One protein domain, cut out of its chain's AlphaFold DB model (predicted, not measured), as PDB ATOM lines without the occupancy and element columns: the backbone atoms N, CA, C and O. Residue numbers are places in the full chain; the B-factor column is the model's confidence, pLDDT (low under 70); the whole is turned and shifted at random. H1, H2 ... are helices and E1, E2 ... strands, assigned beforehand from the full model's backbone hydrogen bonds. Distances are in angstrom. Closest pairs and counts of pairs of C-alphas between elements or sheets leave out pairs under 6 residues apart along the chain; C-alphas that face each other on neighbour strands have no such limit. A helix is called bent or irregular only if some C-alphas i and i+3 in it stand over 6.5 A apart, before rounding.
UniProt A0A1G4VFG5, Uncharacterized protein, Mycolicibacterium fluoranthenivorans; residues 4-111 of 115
ATOM      1  N   LEU A   4      33.583   2.863 -28.304       91.12
ATOM      2  CA  LEU A   4      33.700   4.161 -27.642       91.12
ATOM      3  C   LEU A   4      35.156   4.406 -27.233       91.12
ATOM      4  O   LEU A   4      35.761   3.564 -26.568       91.12
ATOM      5  N   VAL A   5      35.693   5.566 -27.596       91.50
ATOM      6  CA  VAL A   5      37.002   6.048 -27.147       91.50
ATOM      7  C   VAL A   5      36.834   7.393 -26.451       91.50
ATOM      8  O   VAL A   5      36.060   8.235 -26.908       91.50
ATOM      9  N   THR A   6      37.571   7.603 -25.361       92.56
ATOM     10  CA  THR A   6      37.595   8.891 -24.652       92.56
ATOM     11  C   THR A   6      38.877   9.618 -25.004       92.56
ATOM     12  O   THR A   6      39.968   9.062 -24.891       92.56
ATOM     13  N   ILE A   7      38.753  10.864 -25.431       89.81
ATOM     14  CA  ILE A   7      39.864  11.694 -25.871       89.81
ATOM     15  C   ILE A   7      40.020  12.835 -24.882       89.81
ATOM     16  O   ILE A   7      39.066  13.556 -24.605       89.81
ATOM     17  N   THR A   8      41.236  13.020 -24.383       88.81
ATOM     18  CA  THR A   8      41.604  14.141 -23.523       88.81
ATOM     19  C   THR A   8      42.627  14.987 -24.271       88.81
ATOM     20  O   THR A   8      43.788  14.566 -24.377       88.81
ATOM     21  N   PRO A   9      42.242  16.163 -24.798       84.62
ATOM     22  CA  PRO A   9      43.199  17.109 -25.358       84.62
ATOM     23  C   PRO A   9      44.249  17.438 -24.298       84.62
ATOM     24  O   PRO A   9      43.898  17.810 -23.171       84.62
ATOM     25  N   GLN A  10      45.532  17.255 -24.605       75.25
ATOM     26  CA  GLN A  10      46.558  17.659 -23.656       75.25
ATOM     27  C   GLN A  10      46.719  19.164 -23.706       75.25
ATOM     28  O   GLN A  10      46.568  19.809 -24.743       75.25
ATOM     29  N   ALA A  11      47.036  19.713 -22.546       65.06
ATOM     30  CA  ALA A  11      47.355  21.110 -22.451       65.06
ATOM     31  C   ALA A  11      48.590  21.436 -23.285       65.06
ATOM     32  O   ALA A  11      49.627  20.774 -23.167       65.06
ATOM     33  N   GLY A  12      48.491  22.496 -24.080       66.50
ATOM     34  CA  GLY A  12      49.672  23.168 -24.591       66.50
ATOM     35  C   GLY A  12      50.442  23.867 -23.469       66.50
ATOM     36  O   GLY A  12      50.076  23.840 -22.289       66.50
ATOM     37  N   ARG A  13      51.518  24.541 -23.860       66.88
ATOM     38  CA  ARG A  13      52.094  25.614 -23.050       66.88
ATOM     39  C   ARG A  13      51.576  26.945 -23.581       66.88
ATOM     40  O   ARG A  13      51.375  27.073 -24.788       66.88
ATOM     41  N   ASN A  14      51.339  27.914 -22.701       69.62
ATOM     42  CA  ASN A  14      51.063  29.282 -23.138       69.62
ATOM     43  C   ASN A  14      52.329  29.909 -23.770       69.62
ATOM     44  O   ASN A  14      53.402  29.300 -23.809       69.62
ATOM     45  N   THR A  15      52.211  31.143 -24.259       71.00
ATOM     46  CA  THR A  15      53.332  31.908 -24.832       71.00
ATOM     47  C   THR A  15      54.477  32.158 -23.850       71.00
ATOM     48  O   THR A  15      55.601  32.391 -24.286       71.00
ATOM     49  N   ASP A  16      54.205  32.063 -22.549       79.81
ATOM     50  CA  ASP A  16      55.172  32.245 -21.463       79.81
ATOM     51  C   ASP A  16      55.858  30.923 -21.059       79.81
ATOM     52  O   ASP A  16      56.777  30.905 -20.242       79.81
ATOM     53  N   GLY A  17      55.460  29.804 -21.675       70.62
ATOM     54  CA  GLY A  17      55.993  28.472 -21.400       70.62
ATOM     55  C   GLY A  17      55.319  27.743 -20.234       70.62
ATOM     56  O   GLY A  17      55.718  26.615 -19.930       70.62
ATOM     57  N   ASP A  18      54.290  28.327 -19.620       73.62
ATOM     58  CA  ASP A  18      53.534  27.711 -18.534       73.62
ATOM     59  C   ASP A  18      52.619  26.599 -19.056       73.62
ATOM     60  O   ASP A  18      51.949  26.770 -20.084       73.62
ATOM     61  N   PRO A  19      52.533  25.461 -18.345       67.81
ATOM     62  CA  PRO A  19      51.584  24.409 -18.671       67.81
ATOM     63  C   PRO A  19      50.151  24.923 -18.498       67.81
ATOM     64  O   PRO A  19      49.779  25.431 -17.441       67.81
ATOM     65  N   GLN A  20      49.328  24.760 -19.528       71.81
ATOM     66  CA  GLN A  20      47.895  25.020 -19.421       71.81
ATOM     67  C   GLN A  20      47.180  23.832 -18.738       71.81
ATOM     68  O   GLN A  20      47.765  22.760 -18.560       71.81
ATOM     69  N   PRO A  21      45.923  23.985 -18.296       67.81
ATOM     70  CA  PRO A  21      45.098  22.837 -17.935       67.81
ATOM     71  C   PRO A  21      44.760  22.003 -19.179       67.81
ATOM     72  O   PRO A  21      44.628  22.540 -20.280       67.81
ATOM     73  N   ALA A  22      44.629  20.683 -19.009       75.62
ATOM     74  CA  ALA A  22      44.180  19.805 -20.088       75.62
ATOM     75  C   ALA A  22      42.788  20.229 -20.578       75.62
ATOM     76  O   ALA A  22      41.974  20.733 -19.798       75.62
ATOM     77  N   GLY A  23      42.517  20.013 -21.865       76.75
ATOM     78  CA  GLY A  23      41.191  20.261 -22.416       76.75
ATOM     79  C   GLY A  23      40.153  19.323 -21.802       76.75
ATOM     80  O   GLY A  23      40.480  18.260 -21.270       76.75
ATOM     81  N   THR A  24      38.882  19.712 -21.881       84.88
ATOM     82  CA  THR A  24      37.774  18.874 -21.416       84.88
ATOM     83  C   THR A  24      37.747  17.559 -22.204       84.88
ATOM     84  O   THR A  24      37.705  17.610 -23.437       84.88
ATOM     85  N   PRO A  25      37.757  16.392 -21.532       89.31
ATOM     86  CA  PRO A  25      37.630  15.116 -22.214       89.31
ATOM     87  C   PRO A  25      36.314  15.014 -22.982       89.31
ATOM     88  O   PRO A  25      35.283  15.527 -22.543       89.31
ATOM     89  N   PHE A  26      36.338  14.319 -24.111       89.19
ATOM     90  CA  PHE A  26      35.141  14.030 -24.884       89.19
ATOM     91  C   PHE A  26      35.164  12.611 -25.433       89.19
ATOM     92  O   PHE A  26      36.214  12.072 -25.782       89.19
ATOM     93  N   ASP A  27      33.976  12.031 -25.554       91.44
ATOM     94  CA  ASP A  27      33.810  10.697 -26.105       91.44
ATOM     95  C   ASP A  27      33.521  10.741 -27.604       91.44
ATOM     96  O   ASP A  27      32.860  11.651 -28.124       91.44
ATOM     97  N   LEU A  28      34.007   9.721 -28.305       90.75
ATOM     98  CA  LEU A  28      33.771   9.515 -29.722       90.75
ATOM     99  C   LEU A  28      33.559   8.029 -29.998       90.75
ATOM    100  O   LEU A  28      34.281   7.181 -29.484       90.75
ATOM    101  N   PHE A  29      32.599   7.700 -30.860       91.62
ATOM    102  CA  PHE A  29      32.528   6.358 -31.425       91.62
ATOM    103  C   PHE A  29      33.538   6.248 -32.566       91.62
ATOM    104  O   PHE A  29      33.390   6.895 -33.605       91.62
ATOM    105  N   ALA A  30      34.566   5.430 -32.367       90.56
ATOM    106  CA  ALA A  30      35.490   5.053 -33.418       90.56
ATOM    107  C   ALA A  30      34.746   4.262 -34.503       90.56
ATOM    108  O   ALA A  30      33.885   3.425 -34.209       90.56
ATOM    109  N   LEU A  31      35.108   4.518 -35.758       89.69
ATOM    110  CA  LEU A  31      34.677   3.724 -36.907       89.69
ATOM    111  C   LEU A  31      35.186   2.285 -36.758       89.69
ATOM    112  O   LEU A  31      34.438   1.329 -36.963       89.69
ATOM    113  N   GLU A  32      36.446   2.153 -36.342       88.50
ATOM    114  CA  GLU A  32      37.110   0.881 -36.088       88.50
ATOM    115  C   GLU A  32      38.283   1.065 -35.114       88.50
ATOM    116  O   GLU A  32      38.938   2.107 -35.099       88.50
ATOM    117  N   VAL A  33      38.566   0.035 -34.315       88.00
ATOM    118  CA  VAL A  33      39.786  -0.066 -33.504       88.00
ATOM    119  C   VAL A  33      40.492  -1.365 -33.873       88.00
ATOM    120  O   VAL A  33      40.057  -2.457 -33.486       88.00
ATOM    121  N   ALA A  34      41.591  -1.234 -34.610       86.19
ATOM    122  CA  ALA A  34      42.434  -2.345 -35.016       86.19
ATOM    123  C   ALA A  34      43.558  -2.577 -33.988       86.19
ATOM    124  O   ALA A  34      44.052  -1.618 -33.382       86.19
ATOM    125  N   PRO A  35      43.989  -3.834 -33.771       82.38
ATOM    126  CA  PRO A  35      45.220  -4.095 -33.035       82.38
ATOM    127  C   PRO A  35      46.393  -3.404 -33.740       82.38
ATOM    128  O   PRO A  35      46.464  -3.388 -34.970       82.38
ATOM    129  N   GLY A  36      47.298  -2.817 -32.960       73.81
ATOM    130  CA  GLY A  36      48.485  -2.174 -33.501       73.81
ATOM    131  C   GLY A  36      49.412  -3.180 -34.185       73.81
ATOM    132  O   GLY A  36      49.381  -4.384 -33.916       73.81
ATOM    133  N   ASN A  37      50.242  -2.687 -35.102       63.00
ATOM    134  CA  ASN A  37      51.238  -3.508 -35.766       63.00
ATOM    135  C   ASN A  37      52.306  -3.977 -34.757       63.00
ATOM    136  O   ASN A  37      53.063  -3.171 -34.222       63.00
ATOM    137  N   THR A  38      52.384  -5.288 -34.521       51.53
ATOM    138  CA  THR A  38      53.392  -5.930 -33.654       51.53
ATOM    139  C   THR A  38      54.672  -6.327 -34.399       51.53
ATOM    140  O   THR A  38      55.567  -6.921 -33.793       51.53
ATOM    141  N   LEU A  39      54.783  -6.040 -35.706       42.81
ATOM    142  CA  LEU A  39      55.946  -6.414 -36.513       42.81
ATOM    143  C   LEU A  39      57.190  -5.604 -36.118       42.81
ATOM    144  O   LEU A  39      57.520  -4.590 -36.725       42.81
ATOM    145  N   LEU A  40      57.943  -6.128 -35.149       42.50
ATOM    146  CA  LEU A  40      59.373  -5.868 -35.005       42.50
ATOM    147  C   LEU A  40      60.077  -6.325 -36.294       42.50
ATOM    148  O   LEU A  40      60.289  -7.521 -36.500       42.50
ATOM    149  N   ARG A  41      60.464  -5.393 -37.173       43.00
ATOM    150  CA  ARG A  41      61.484  -5.672 -38.195       43.00
ATOM    151  C   ARG A  41      62.782  -4.977 -37.821       43.00
ATOM    152  O   ARG A  41      62.916  -3.766 -37.938       43.00
ATOM    153  N   PHE A  42      63.757  -5.779 -37.412       39.28
ATOM    154  CA  PHE A  42      65.147  -5.358 -37.333       39.28
ATOM    155  C   PHE A  42      65.636  -4.971 -38.741       39.28
ATOM    156  O   PHE A  42      65.604  -5.804 -39.645       39.28
ATOM    157  N   GLY A  43      66.106  -3.732 -38.923       44.66
ATOM    158  CA  GLY A  43      67.050  -3.413 -40.003       44.66
ATOM    159  C   GLY A  43      66.621  -2.461 -41.123       44.66
ATOM    160  O   GLY A  43      67.352  -2.380 -42.106       44.66
ATOM    161  N   VAL A  44      65.523  -1.706 -41.022       42.75
ATOM    162  CA  VAL A  44      65.265  -0.598 -41.969       42.75
ATOM    163  C   VAL A  44      65.002   0.673 -41.169       42.75
ATOM    164  O   VAL A  44      64.024   0.748 -40.437       42.75
ATOM    165  N   GLY A  45      65.940   1.620 -41.249       47.44
ATOM    166  CA  GLY A  45      66.052   2.814 -40.405       47.44
ATOM    167  C   GLY A  45      64.942   3.846 -40.592       47.44
ATOM    168  O   GLY A  45      65.177   4.916 -41.144       47.44
ATOM    169  N   GLY A  46      63.753   3.538 -40.092       44.91
ATOM    170  CA  GLY A  46      62.701   4.504 -39.820       44.91
ATOM    171  C   GLY A  46      62.004   4.104 -38.530       44.91
ATOM    172  O   GLY A  46      61.727   2.920 -38.339       44.91
ATOM    173  N   ASP A  47      61.761   5.071 -37.646       46.31
ATOM    174  CA  ASP A  47      60.992   4.882 -36.417       46.31
ATOM    175  C   ASP A  47      59.571   4.425 -36.779       46.31
ATOM    176  O   ASP A  47      58.666   5.220 -37.029       46.31
ATOM    177  N   LEU A  48      59.379   3.112 -36.892       51.12
ATOM    178  CA  LEU A  48      58.056   2.512 -36.902       51.12
ATOM    179  C   LEU A  48      57.610   2.487 -35.449       51.12
ATOM    180  O   LEU A  48      57.975   1.581 -34.697       51.12
ATOM    181  N   ASP A  49      56.876   3.526 -35.059       55.81
ATOM    182  CA  ASP A  49      56.356   3.662 -33.709       55.81
ATOM    183  C   ASP A  49      55.592   2.369 -33.340       55.81
ATOM    184  O   ASP A  49      54.611   1.994 -33.990       55.81
ATOM    185  N   SER A  50      56.040   1.647 -32.305       64.81
ATOM    186  CA  SER A  50      55.361   0.430 -31.850       64.81
ATOM    187  C   SER A  50      54.000   0.806 -31.261       64.81
ATOM    188  O   SER A  50      53.927   1.313 -30.138       64.81
ATOM    189  N   VAL A  51      52.929   0.610 -32.028       72.75
ATOM    190  CA  VAL A  51      51.551   0.923 -31.629       72.75
ATOM    191  C   VAL A  51      50.900  -0.262 -30.929       72.75
ATOM    192  O   VAL A  51      51.018  -1.401 -31.372       72.75
ATOM    193  N   GLU A  52      50.156   0.007 -29.859       77.44
ATOM    194  CA  GLU A  52      49.311  -1.008 -29.214       77.44
ATOM    195  C   GLU A  52      47.977  -1.148 -29.963       77.44
ATOM    196  O   GLU A  52      47.466  -2.254 -30.146       77.44
ATOM    197  N   PHE A  53      47.453  -0.025 -30.470       83.12
ATOM    198  CA  PHE A  53      46.212   0.048 -31.241       83.12
ATOM    199  C   PHE A  53      46.303   1.101 -32.346       83.12
ATOM    200  O   PHE A  53      47.047   2.078 -32.240       83.12
ATOM    201  N   THR A  54      45.477   0.929 -33.371       87.00
ATOM    202  CA  THR A  54      45.163   1.974 -34.346       87.00
ATOM    203  C   THR A  54      43.664   2.245 -34.287       87.00
ATOM    204  O   THR A  54      42.861   1.350 -34.556       87.00
ATOM    205  N   ALA A  55      43.281   3.465 -33.909       88.62
ATOM    206  CA  ALA A  55      41.885   3.888 -33.871       88.62
ATOM    207  C   ALA A  55      41.551   4.721 -35.113       88.62
ATOM    208  O   ALA A  55      42.241   5.691 -35.427       88.62
ATOM    209  N   TYR A  56      40.481   4.351 -35.808       89.25
ATOM    210  CA  TYR A  56      39.940   5.080 -36.950       89.25
ATOM    211  C   TYR A  56      38.736   5.891 -36.484       89.25
ATOM    212  O   TYR A  56      37.729   5.333 -36.047       89.25
ATOM    213  N   LEU A  57      38.835   7.212 -36.557       90.81
ATOM    214  CA  LEU A  57      37.830   8.153 -36.077       90.81
ATOM    215  C   LEU A  57      37.134   8.847 -37.263       90.81
ATOM    216  O   LEU A  57      37.749   9.031 -38.316       90.81
ATOM    217  N   PRO A  58      35.864   9.265 -37.126       90.75
ATOM    218  CA  PRO A  58      35.196  10.077 -38.140       90.75
ATOM    219  C   PRO A  58      35.893  11.432 -38.333       90.75
ATOM    220  O   PRO A  58      36.447  11.986 -37.388       90.75
ATOM    221  N   LEU A  59      35.795  12.017 -39.534       89.81
ATOM    222  CA  LEU A  59      36.315  13.367 -39.826       89.81
ATOM    223  C   LEU A  59      35.625  14.470 -39.015       89.81
ATOM    224  O   LEU A  59      36.198  15.535 -38.798       89.81
ATOM    225  N   ARG A  60      34.382  14.229 -38.588       90.81
ATOM    226  CA  ARG A  60      33.591  15.182 -37.815       90.81
ATOM    227  C   ARG A  60      33.019  14.526 -36.573       90.81
ATOM    228  O   ARG A  60      32.493  13.414 -36.643       90.81
ATOM    229  N   ARG A  61      33.042  15.259 -35.467       89.06
ATOM    230  CA  ARG A  61      32.350  14.912 -34.227       89.06
ATOM    231  C   ARG A  61      31.147  15.816 -34.037       89.06
ATOM    232  O   ARG A  61      31.195  16.997 -34.373       89.06
ATOM    233  N   ARG A  62      30.075  15.277 -33.468       88.12
ATOM    234  CA  ARG A  62      28.960  16.102 -33.003       88.12
ATOM    235  C   ARG A  62      29.394  16.851 -31.744       88.12
ATOM    236  O   ARG A  62      29.987  16.243 -30.850       88.12
ATOM    237  N   ILE A  63      29.106  18.145 -31.669       86.19
ATOM    238  CA  ILE A  63      29.316  18.919 -30.443       86.19
ATOM    239  C   ILE A  63      28.175  18.562 -29.469       86.19
ATOM    240  O   ILE A  63      27.007  18.648 -29.871       86.19
ATOM    241  N   PRO A  64      28.476  18.139 -28.222       83.62
ATOM    242  CA  PRO A  64      27.456  17.830 -27.222       83.62
ATOM    243  C   PRO A  64      26.448  18.969 -27.075       83.62
ATOM    244  O   PRO A  64      26.808  20.134 -27.209       83.62
ATOM    245  N   ASP A  65      25.185  18.619 -26.847       86.50
ATOM    246  CA  ASP A  65      24.088  19.570 -26.616       86.50
ATOM    247  C   ASP A  65      23.782  20.539 -27.775       86.50
ATOM    248  O   ASP A  65      23.007  21.480 -27.624       86.50
ATOM    249  N   THR A  66      24.318  20.274 -28.972       86.56
ATOM    250  CA  THR A  66      24.025  21.046 -30.189       86.56
ATOM    251  C   THR A  66      23.641  20.140 -31.370       86.56
ATOM    252  O   THR A  66      23.667  18.899 -31.296       86.56
ATOM    253  N   SER A  67      23.260  20.769 -32.485       86.06
ATOM    254  CA  SER A  67      23.103  20.104 -33.792       86.06
ATOM    255  C   SER A  67      24.326  20.297 -34.699       86.06
ATOM    256  O   SER A  67      24.286  19.915 -35.867       86.06
ATOM    257  N   ASP A  68      25.406  20.866 -34.160       90.62
ATOM    258  CA  ASP A  68      26.588  21.245 -34.920       90.62
ATOM    259  C   ASP A  68      27.658  20.150 -34.911       90.62
ATOM    260  O   ASP A  68      27.744  19.297 -34.018       90.62
ATOM    261  N   TYR A  69      28.498  20.194 -35.944       89.56
ATOM    262  CA  TYR A  69      29.603  19.268 -36.147       89.56
ATOM    263  C   TYR A  69      30.928  20.024 -36.189       89.56
ATOM    264  O   TYR A  69      31.109  20.929 -37.003       89.56
ATOM    265  N   GLN A  70      31.878  19.588 -35.368       90.06
ATOM    266  CA  GLN A  70      33.253  20.082 -35.347       90.06
ATOM    267  C   GLN A  70      34.164  19.125 -36.124       90.06
ATOM    268  O   GLN A  70      33.920  17.915 -36.128       90.06
ATOM    269  N   SER A  71      35.225  19.640 -36.753       88.81
ATOM    270  CA  SER A  71      36.307  18.791 -37.259       88.81
ATOM    271  C   SER A  71      36.925  17.994 -36.108       88.81
ATOM    272  O   SER A  71      37.261  18.546 -35.060       88.81
ATOM    273  N   THR A  72      37.078  16.683 -36.294       88.62
ATOM    274  CA  THR A  72      37.743  15.832 -35.300       88.62
ATOM    275  C   THR A  72      39.211  16.218 -35.159       88.62
ATOM    276  O   THR A  72      39.718  16.204 -34.045       88.62
ATOM    277  N   VAL A  73      39.874  16.627 -36.247       85.50
ATOM    278  CA  VAL A  73      41.266  17.102 -36.195       85.50
ATOM    279  C   VAL A  73      41.372  18.394 -35.391       85.50
ATOM    280  O   VAL A  73      42.262  18.504 -34.573       85.50
ATOM    281  N   GLU A  74      40.445  19.343 -35.535       85.06
ATOM    282  CA  GLU A  74      40.481  20.585 -34.736       85.06
ATOM    283  C   GLU A  74      40.221  20.338 -33.243       85.06
ATOM    284  O   GLU A  74      40.733  21.057 -32.389       85.06
ATOM    285  N   ALA A  75      39.406  19.332 -32.921       83.75
ATOM    286  CA  ALA A  75      39.172  18.920 -31.539       83.75
ATOM    287  C   ALA A  75      40.375  18.171 -30.935       83.75
ATOM    288  O   ALA A  75      40.528  18.126 -29.713       83.75
ATOM    289  N   LEU A  76      41.208  17.572 -31.790       80.75
ATOM    290  CA  LEU A  76      42.453  16.912 -31.436       80.75
ATOM    291  C   LEU A  76      43.594  17.930 -31.485       80.75
ATOM    292  O   LEU A  76      44.132  18.247 -32.536       80.75
ATOM    293  N   THR A  77      43.992  18.445 -30.326       74.12
ATOM    294  CA  THR A  77      45.207  19.262 -30.207       74.12
ATOM    295  C   THR A  77      46.450  18.478 -30.653       74.12
ATOM    296  O   THR A  77      46.441  17.249 -30.609       74.12
ATOM    297  N   ASP A  78      47.549  19.164 -31.004       69.94
ATOM    298  CA  ASP A  78      48.817  18.527 -31.432       69.94
ATOM    299  C   ASP A  78      49.306  17.424 -30.475       69.94
ATOM    300  O   ASP A  78      49.935  16.455 -30.894       69.94
ATOM    301  N   ASN A  79      48.976  17.556 -29.186       75.75
ATOM    302  CA  ASN A  79      49.178  16.532 -28.169       75.75
ATOM    303  C   ASN A  79      47.831  16.162 -27.541       75.75
ATOM    304  O   ASN A  79      47.104  17.039 -27.071       75.75
ATOM    305  N   PHE A  80      47.496  14.875 -27.477       83.56
ATOM    306  CA  PHE A  80      46.295  14.384 -26.799       83.56
ATOM    307  C   PHE A  80      46.497  12.968 -26.252       83.56
ATOM    308  O   PHE A  80      47.374  12.211 -26.680       83.56
ATOM    309  N   ARG A  81      45.664  12.613 -25.275       87.12
ATOM    310  CA  ARG A  81      45.560  11.257 -24.727       87.12
ATOM    311  C   ARG A  81      44.280  10.619 -25.239       87.12
ATOM    312  O   ARG A  81      43.264  11.297 -25.374       87.12
ATOM    313  N   ILE A  82      44.329   9.323 -25.506       88.19
ATOM    314  CA  ILE A  82      43.175   8.541 -25.933       88.19
ATOM    315  C   ILE A  82      43.067   7.282 -25.077       88.19
ATOM    316  O   ILE A  82      44.019   6.512 -24.949       88.19
ATOM    317  N   LEU A  83      41.894   7.084 -24.484       90.69
ATOM    318  CA  LEU A  83      41.534   5.892 -23.740       90.69
ATOM    319  C   LEU A  83      40.842   4.911 -24.689       90.69
ATOM    320  O   LEU A  83      39.723   5.161 -25.143       90.69
ATOM    321  N   VAL A  84      41.502   3.790 -24.967       87.69
ATOM    322  CA  VAL A  84      40.991   2.714 -25.834       87.69
ATOM    323  C   VAL A  84      41.054   1.407 -25.056       87.69
ATOM    324  O   VAL A  84      42.115   1.053 -24.547       87.69
ATOM    325  N   ARG A  85      39.932   0.690 -24.898       86.38
ATOM    326  CA  ARG A  85      39.864  -0.573 -24.116       86.38
ATOM    327  C   ARG A  85      40.471  -0.479 -22.705       86.38
ATOM    328  O   ARG A  85      41.104  -1.417 -22.227       86.38
ATOM    329  N   GLY A  86      40.321   0.671 -22.044       83.94
ATOM    330  CA  GLY A  86      40.898   0.924 -20.716       83.94
ATOM    331  C   GLY A  86      42.415   1.176 -20.703       83.94
ATOM    332  O   GLY A  86      43.015   1.224 -19.628       83.94
ATOM    333  N   ARG A  87      43.053   1.335 -21.868       82.75
ATOM    334  CA  ARG A  87      44.468   1.707 -22.017       82.75
ATOM    335  C   ARG A  87      44.589   3.185 -22.353       82.75
ATOM    336  O   ARG A  87      43.983   3.647 -23.312       82.75
ATOM    337  N   ASP A  88      45.369   3.906 -21.554       85.50
ATOM    338  CA  ASP A  88      45.611   5.337 -21.735       85.50
ATOM    339  C   ASP A  88      46.858   5.575 -22.606       85.50
ATOM    340  O   ASP A  88      48.013   5.467 -22.156       85.50
ATOM    341  N   CYS A  89      46.614   5.895 -23.871       82.19
ATOM    342  CA  CYS A  89      47.624   6.012 -24.911       82.19
ATOM    343  C   CYS A  89      47.898   7.476 -25.272       82.19
ATOM    344  O   CYS A  89      47.007   8.319 -25.262       82.19
ATOM    345  N   ALA A  90      49.152   7.800 -25.581       82.31
ATOM    346  CA  ALA A  90      49.479   9.007 -26.330       82.31
ATOM    347  C   ALA A  90      49.115   8.750 -27.799       82.31
ATOM    348  O   ALA A  90      49.507   7.722 -28.358       82.31
ATOM    349  N   GLY A  91      48.307   9.636 -28.378       75.81
ATOM    350  CA  GLY A  91      47.844   9.510 -29.754       75.81
ATOM    351  C   GLY A  91      48.672  10.374 -30.696       75.81
ATOM    352  O   GLY A  91      48.885  11.550 -30.418       75.81
ATOM    353  N   ARG A  92      49.094   9.813 -31.831       80.06
ATOM    354  CA  ARG A  92      49.559  10.592 -32.987       80.06
ATOM    355  C   ARG A  92      48.501  10.525 -34.077       80.06
ATOM    356  O   ARG A  92      48.084   9.428 -34.444       80.06
ATOM    357  N   LEU A  93      48.062  11.681 -34.571       84.12
ATOM    358  CA  LEU A  93      47.020  11.755 -35.592       84.12
ATOM    359  C   LEU A  93      47.603  11.795 -37.009       84.12
ATOM    360  O   LEU A  93      48.652  12.393 -37.252       84.12
ATOM    361  N   GLN A  94      46.876  11.199 -37.946       83.12
ATOM    362  CA  GLN A  94      47.034  11.389 -39.380       83.12
ATOM    363  C   GLN A  94      45.642  11.515 -40.002       83.12
ATOM    364  O   GLN A  94      44.814  10.611 -39.885       83.12
ATOM    365  N   GLU A  95      45.369  12.634 -40.669       84.81
ATOM    366  CA  GLU A  95      44.128  12.800 -41.425       84.81
ATOM    367  C   GLU A  95      44.239  12.094 -42.782       84.81
ATOM    368  O   GLU A  95      45.204  12.286 -43.528       84.81
ATOM    369  N   TRP A  96      43.230  11.295 -43.120       79.50
ATOM    370  CA  TRP A  96      42.989  10.830 -44.480       79.50
ATOM    371  C   TRP A  96      41.656  11.406 -44.940       79.50
ATOM    372  O   TRP A  96      40.598  10.982 -44.483       79.50
ATOM    373  N   ASN A  97      41.711  12.385 -45.838       81.56
ATOM    374  CA  ASN A  97      40.538  13.086 -46.339       81.56
ATOM    375  C   ASN A  97      40.607  13.186 -47.865       81.56
ATOM    376  O   ASN A  97      41.523  13.786 -48.427       81.56
ATOM    377  N   SER A  98      39.631  12.583 -48.538       78.81
ATOM    378  CA  SER A  98      39.424  12.672 -49.980       78.81
ATOM    379  C   SER A  98      38.070  13.331 -50.241       78.81
ATOM    380  O   SER A  98      37.037  12.671 -50.337       78.81
ATOM    381  N   GLY A  99      38.054  14.666 -50.275       78.38
ATOM    382  CA  GLY A  99      36.848  15.440 -50.593       78.38
ATOM    383  C   GLY A  99      35.695  15.266 -49.594       78.38
ATOM    384  O   GLY A  99      34.535  15.275 -49.997       78.38
ATOM    385  N   GLY A 100      35.995  15.083 -48.303       74.38
ATOM    386  CA  GLY A 100      35.000  14.860 -47.246       74.38
ATOM    387  C   GLY A 100      34.670  13.388 -46.984       74.38
ATOM    388  O   GLY A 100      33.904  13.094 -46.067       74.38
ATOM    389  N   GLN A 101      35.265  12.468 -47.747       72.88
ATOM    390  CA  GLN A 101      35.253  11.036 -47.458       72.88
ATOM    391  C   GLN A 101      36.594  10.630 -46.849       72.88
ATOM    392  O   GLN A 101      37.649  10.917 -47.412       72.88
ATOM    393  N   GLY A 102      36.558   9.975 -45.690       81.50
ATOM    394  CA  GLY A 102      37.761   9.540 -44.992       81.50
ATOM    395  C   GLY A 102      37.592   9.526 -43.477       81.50
ATOM    396  O   GLY A 102      36.481   9.369 -42.965       81.50
ATOM    397  N   GLY A 103      38.698   9.694 -42.760       85.62
ATOM    398  CA  GLY A 103      38.740   9.633 -41.305       85.62
ATOM    399  C   GLY A 103      40.048  10.161 -40.732       85.62
ATOM    400  O   GLY A 103      40.964  10.564 -41.448       85.62
ATOM    401  N   VAL A 104      40.130  10.135 -39.410       84.62
ATOM    402  CA  VAL A 104      41.353  10.432 -38.667       84.62
ATOM    403  C   VAL A 104      41.907   9.118 -38.139       84.62
ATOM    404  O   VAL A 104      41.210   8.382 -37.444       84.62
ATOM    405  N   VAL A 105      43.152   8.814 -38.478       85.25
ATOM    406  CA  VAL A 105      43.880   7.662 -37.948       85.25
ATOM    407  C   VAL A 105      44.646   8.119 -36.720       85.25
ATOM    408  O   VAL A 105      45.410   9.078 -36.790       85.25
ATOM    409  N   VAL A 106      44.450   7.434 -35.597       84.50
ATOM    410  CA  VAL A 106      45.203   7.663 -34.365       84.50
ATOM    411  C   VAL A 106      46.061   6.443 -34.065       84.50
ATOM    412  O   VAL A 106      45.550   5.342 -33.846       84.50
ATOM    413  N   LEU A 107      47.373   6.654 -34.052       83.94
ATOM    414  CA  LEU A 107      48.367   5.683 -33.609       83.94
ATOM    415  C   LEU A 107      48.489   5.779 -32.086       83.94
ATOM    416  O   LEU A 107      48.903   6.812 -31.557       83.94
ATOM    417  N   CYS A 108      48.071   4.725 -31.385       81.12
ATOM    418  CA  CYS A 108      48.006   4.698 -29.929       81.12
ATOM    419  C   CYS A 108      49.270   4.055 -29.344       81.12
ATOM    420  O   CYS A 108      49.480   2.843 -29.469       81.12
ATOM    421  N   HIS A 109      50.068   4.853 -28.634       79.06
ATOM    422  CA  HIS A 109      51.240   4.391 -27.888       79.06
ATOM    423  C   HIS A 109      50.955   4.390 -26.395       79.06
ATOM    424  O   HIS A 109      50.545   5.406 -25.836       79.06
ATOM    425  N   SER A 110      51.189   3.268 -25.716       68.69
ATOM    426  CA  SER A 110      51.122   3.246 -24.255       68.69
ATOM    427  C   SER A 110      52.134   4.236 -23.679       68.69
ATOM    428  O   SER A 110      53.334   4.103 -23.903       68.69
ATOM    429  N   ALA A 111      51.669   5.222 -22.906       59.31
ATOM    430  CA  ALA A 111      52.573   6.171 -22.250       59.31
ATOM    431  C   ALA A 111      53.299   5.575 -21.037       59.31
ATOM    432  O   ALA A 111      54.115   6.253 -20.413       59.31
TER     433      ALA A 111
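Overview. This is residues 4 to 111 of the 115 residues of an uncharacterized protein of Mycolicibacterium fluoranthenivorans (UniProt A0A1G4VFG5). One seven-stranded antiparallel sheet is folded back on itself and curled like part of a barrel, its leaf E2 E1 E7 facing its leaf E9 E4 E3 with the long, bent strand E8 as the hinge. A small hairpin, E5 and E6, and the one-turn helix H1 sit at one end of this fold, and from the link between E3 and E4 residues 41 to 47 stick out. The printed part has 108 residues, with nine named strands and one named helix in the order E1 E2 E3 E4 E5 E6 H1 E7 E8 E9; the class is mostly strand. The large sheet runs E2 E1 E7 E8 E9 E4 E3, all antiparallel. The whole is compact, with a radius of gyration of the C-alphas of 15.0 A and spans of 48 by 38 by 29 A.

Arrangement. The large sheet runs, strand beside strand, E2 (residues 26 to 30), E1 (4 to 9), E7 (80 to 84), E8 (87 to 98), E9 (101 to 110), E4 (53 to 58) and E3 (32 to 35). It is strongly twisted and is a folded sheet, one sheet bent back into two leaves that face each other, with 39 pairs of C-alphas within 11 A between them. E8, the hinge, bends by 71 degrees at residue 90. E7, E8 and E9 form a meander, each strand the antiparallel neighbour of the one before; E7 and E8 are a hairpin, and so are E8 and E9. N 82 and O 89 are 2.9 A apart, and N 94 and O 105 are 2.8 A apart, both within hydrogen-bond range. E7 and E1 are antiparallel at 162 degrees, with N 8 and O 81 at 2.8 A. The hairpin of E1 and E2 stands at 136 degrees, with N 7 and O 26 at 2.8 A. On the other side of E8, E9 and E4 are antiparallel at 149 degrees, with N 57 and O 104 at 2.8 A. The hairpin of E3 and E4 stands at 168 degrees, with N 34 and O 54 at 2.9 A. E2 and E3, the edge strands, meet only through their link, and E2 runs on into E3 at 80 degrees. The closest C-alphas of E2 and E4 are those of Ala 30 and Leu 57, 4.7 A apart. E4 runs on into E5 (residues 60 to 62) at 73 degrees. E5 and E6 (residues 69 to 71) are a hairpin, with N 61 and O 70 at 2.9 A. H1 (residues 72 to 75) only grazes the large sheet; the closest C-alphas of H1 and E9 are those of Val 73 and Val 104, 7.1 A apart. H1 is too short for an O i to N i+4 pair, and its one O i to N i+3 pair is within range. E1 and E9 are apart.

Along the chain. E8, the longest strand by residues, measures 30.5 A from first to last C-alpha, and E9 29.2 A. E4 measures 16.4 A, E1 16.2 A, E7 12.9 A, E2 12.4 A and E3 10.0 A. E5, E6 and H1 are shorter. C-alpha 4, where E1 begins, is at (33.700, 4.161, -27.642). C-alpha 98, where E8 ends, is at (39.424, 12.672, -49.980), and C-alpha 110, where E9 ends, is at (51.122, 3.246, -24.255).

Size, cuts and confidence. The two C-alphas farthest apart are those of Gly 43 and Asp 65, at 50.5 A. The printed part has no cut. The links E1 to E2, with 16 residues, and E3 to E4, with 17 residues, are long; residues 41 to 47 of the latter stand free. The mean pLDDT of the printed part is 78.0. It is under 70 at 23 residues: 11 to 14, 19, 21, 37 to 50, 78, and 110 to 111.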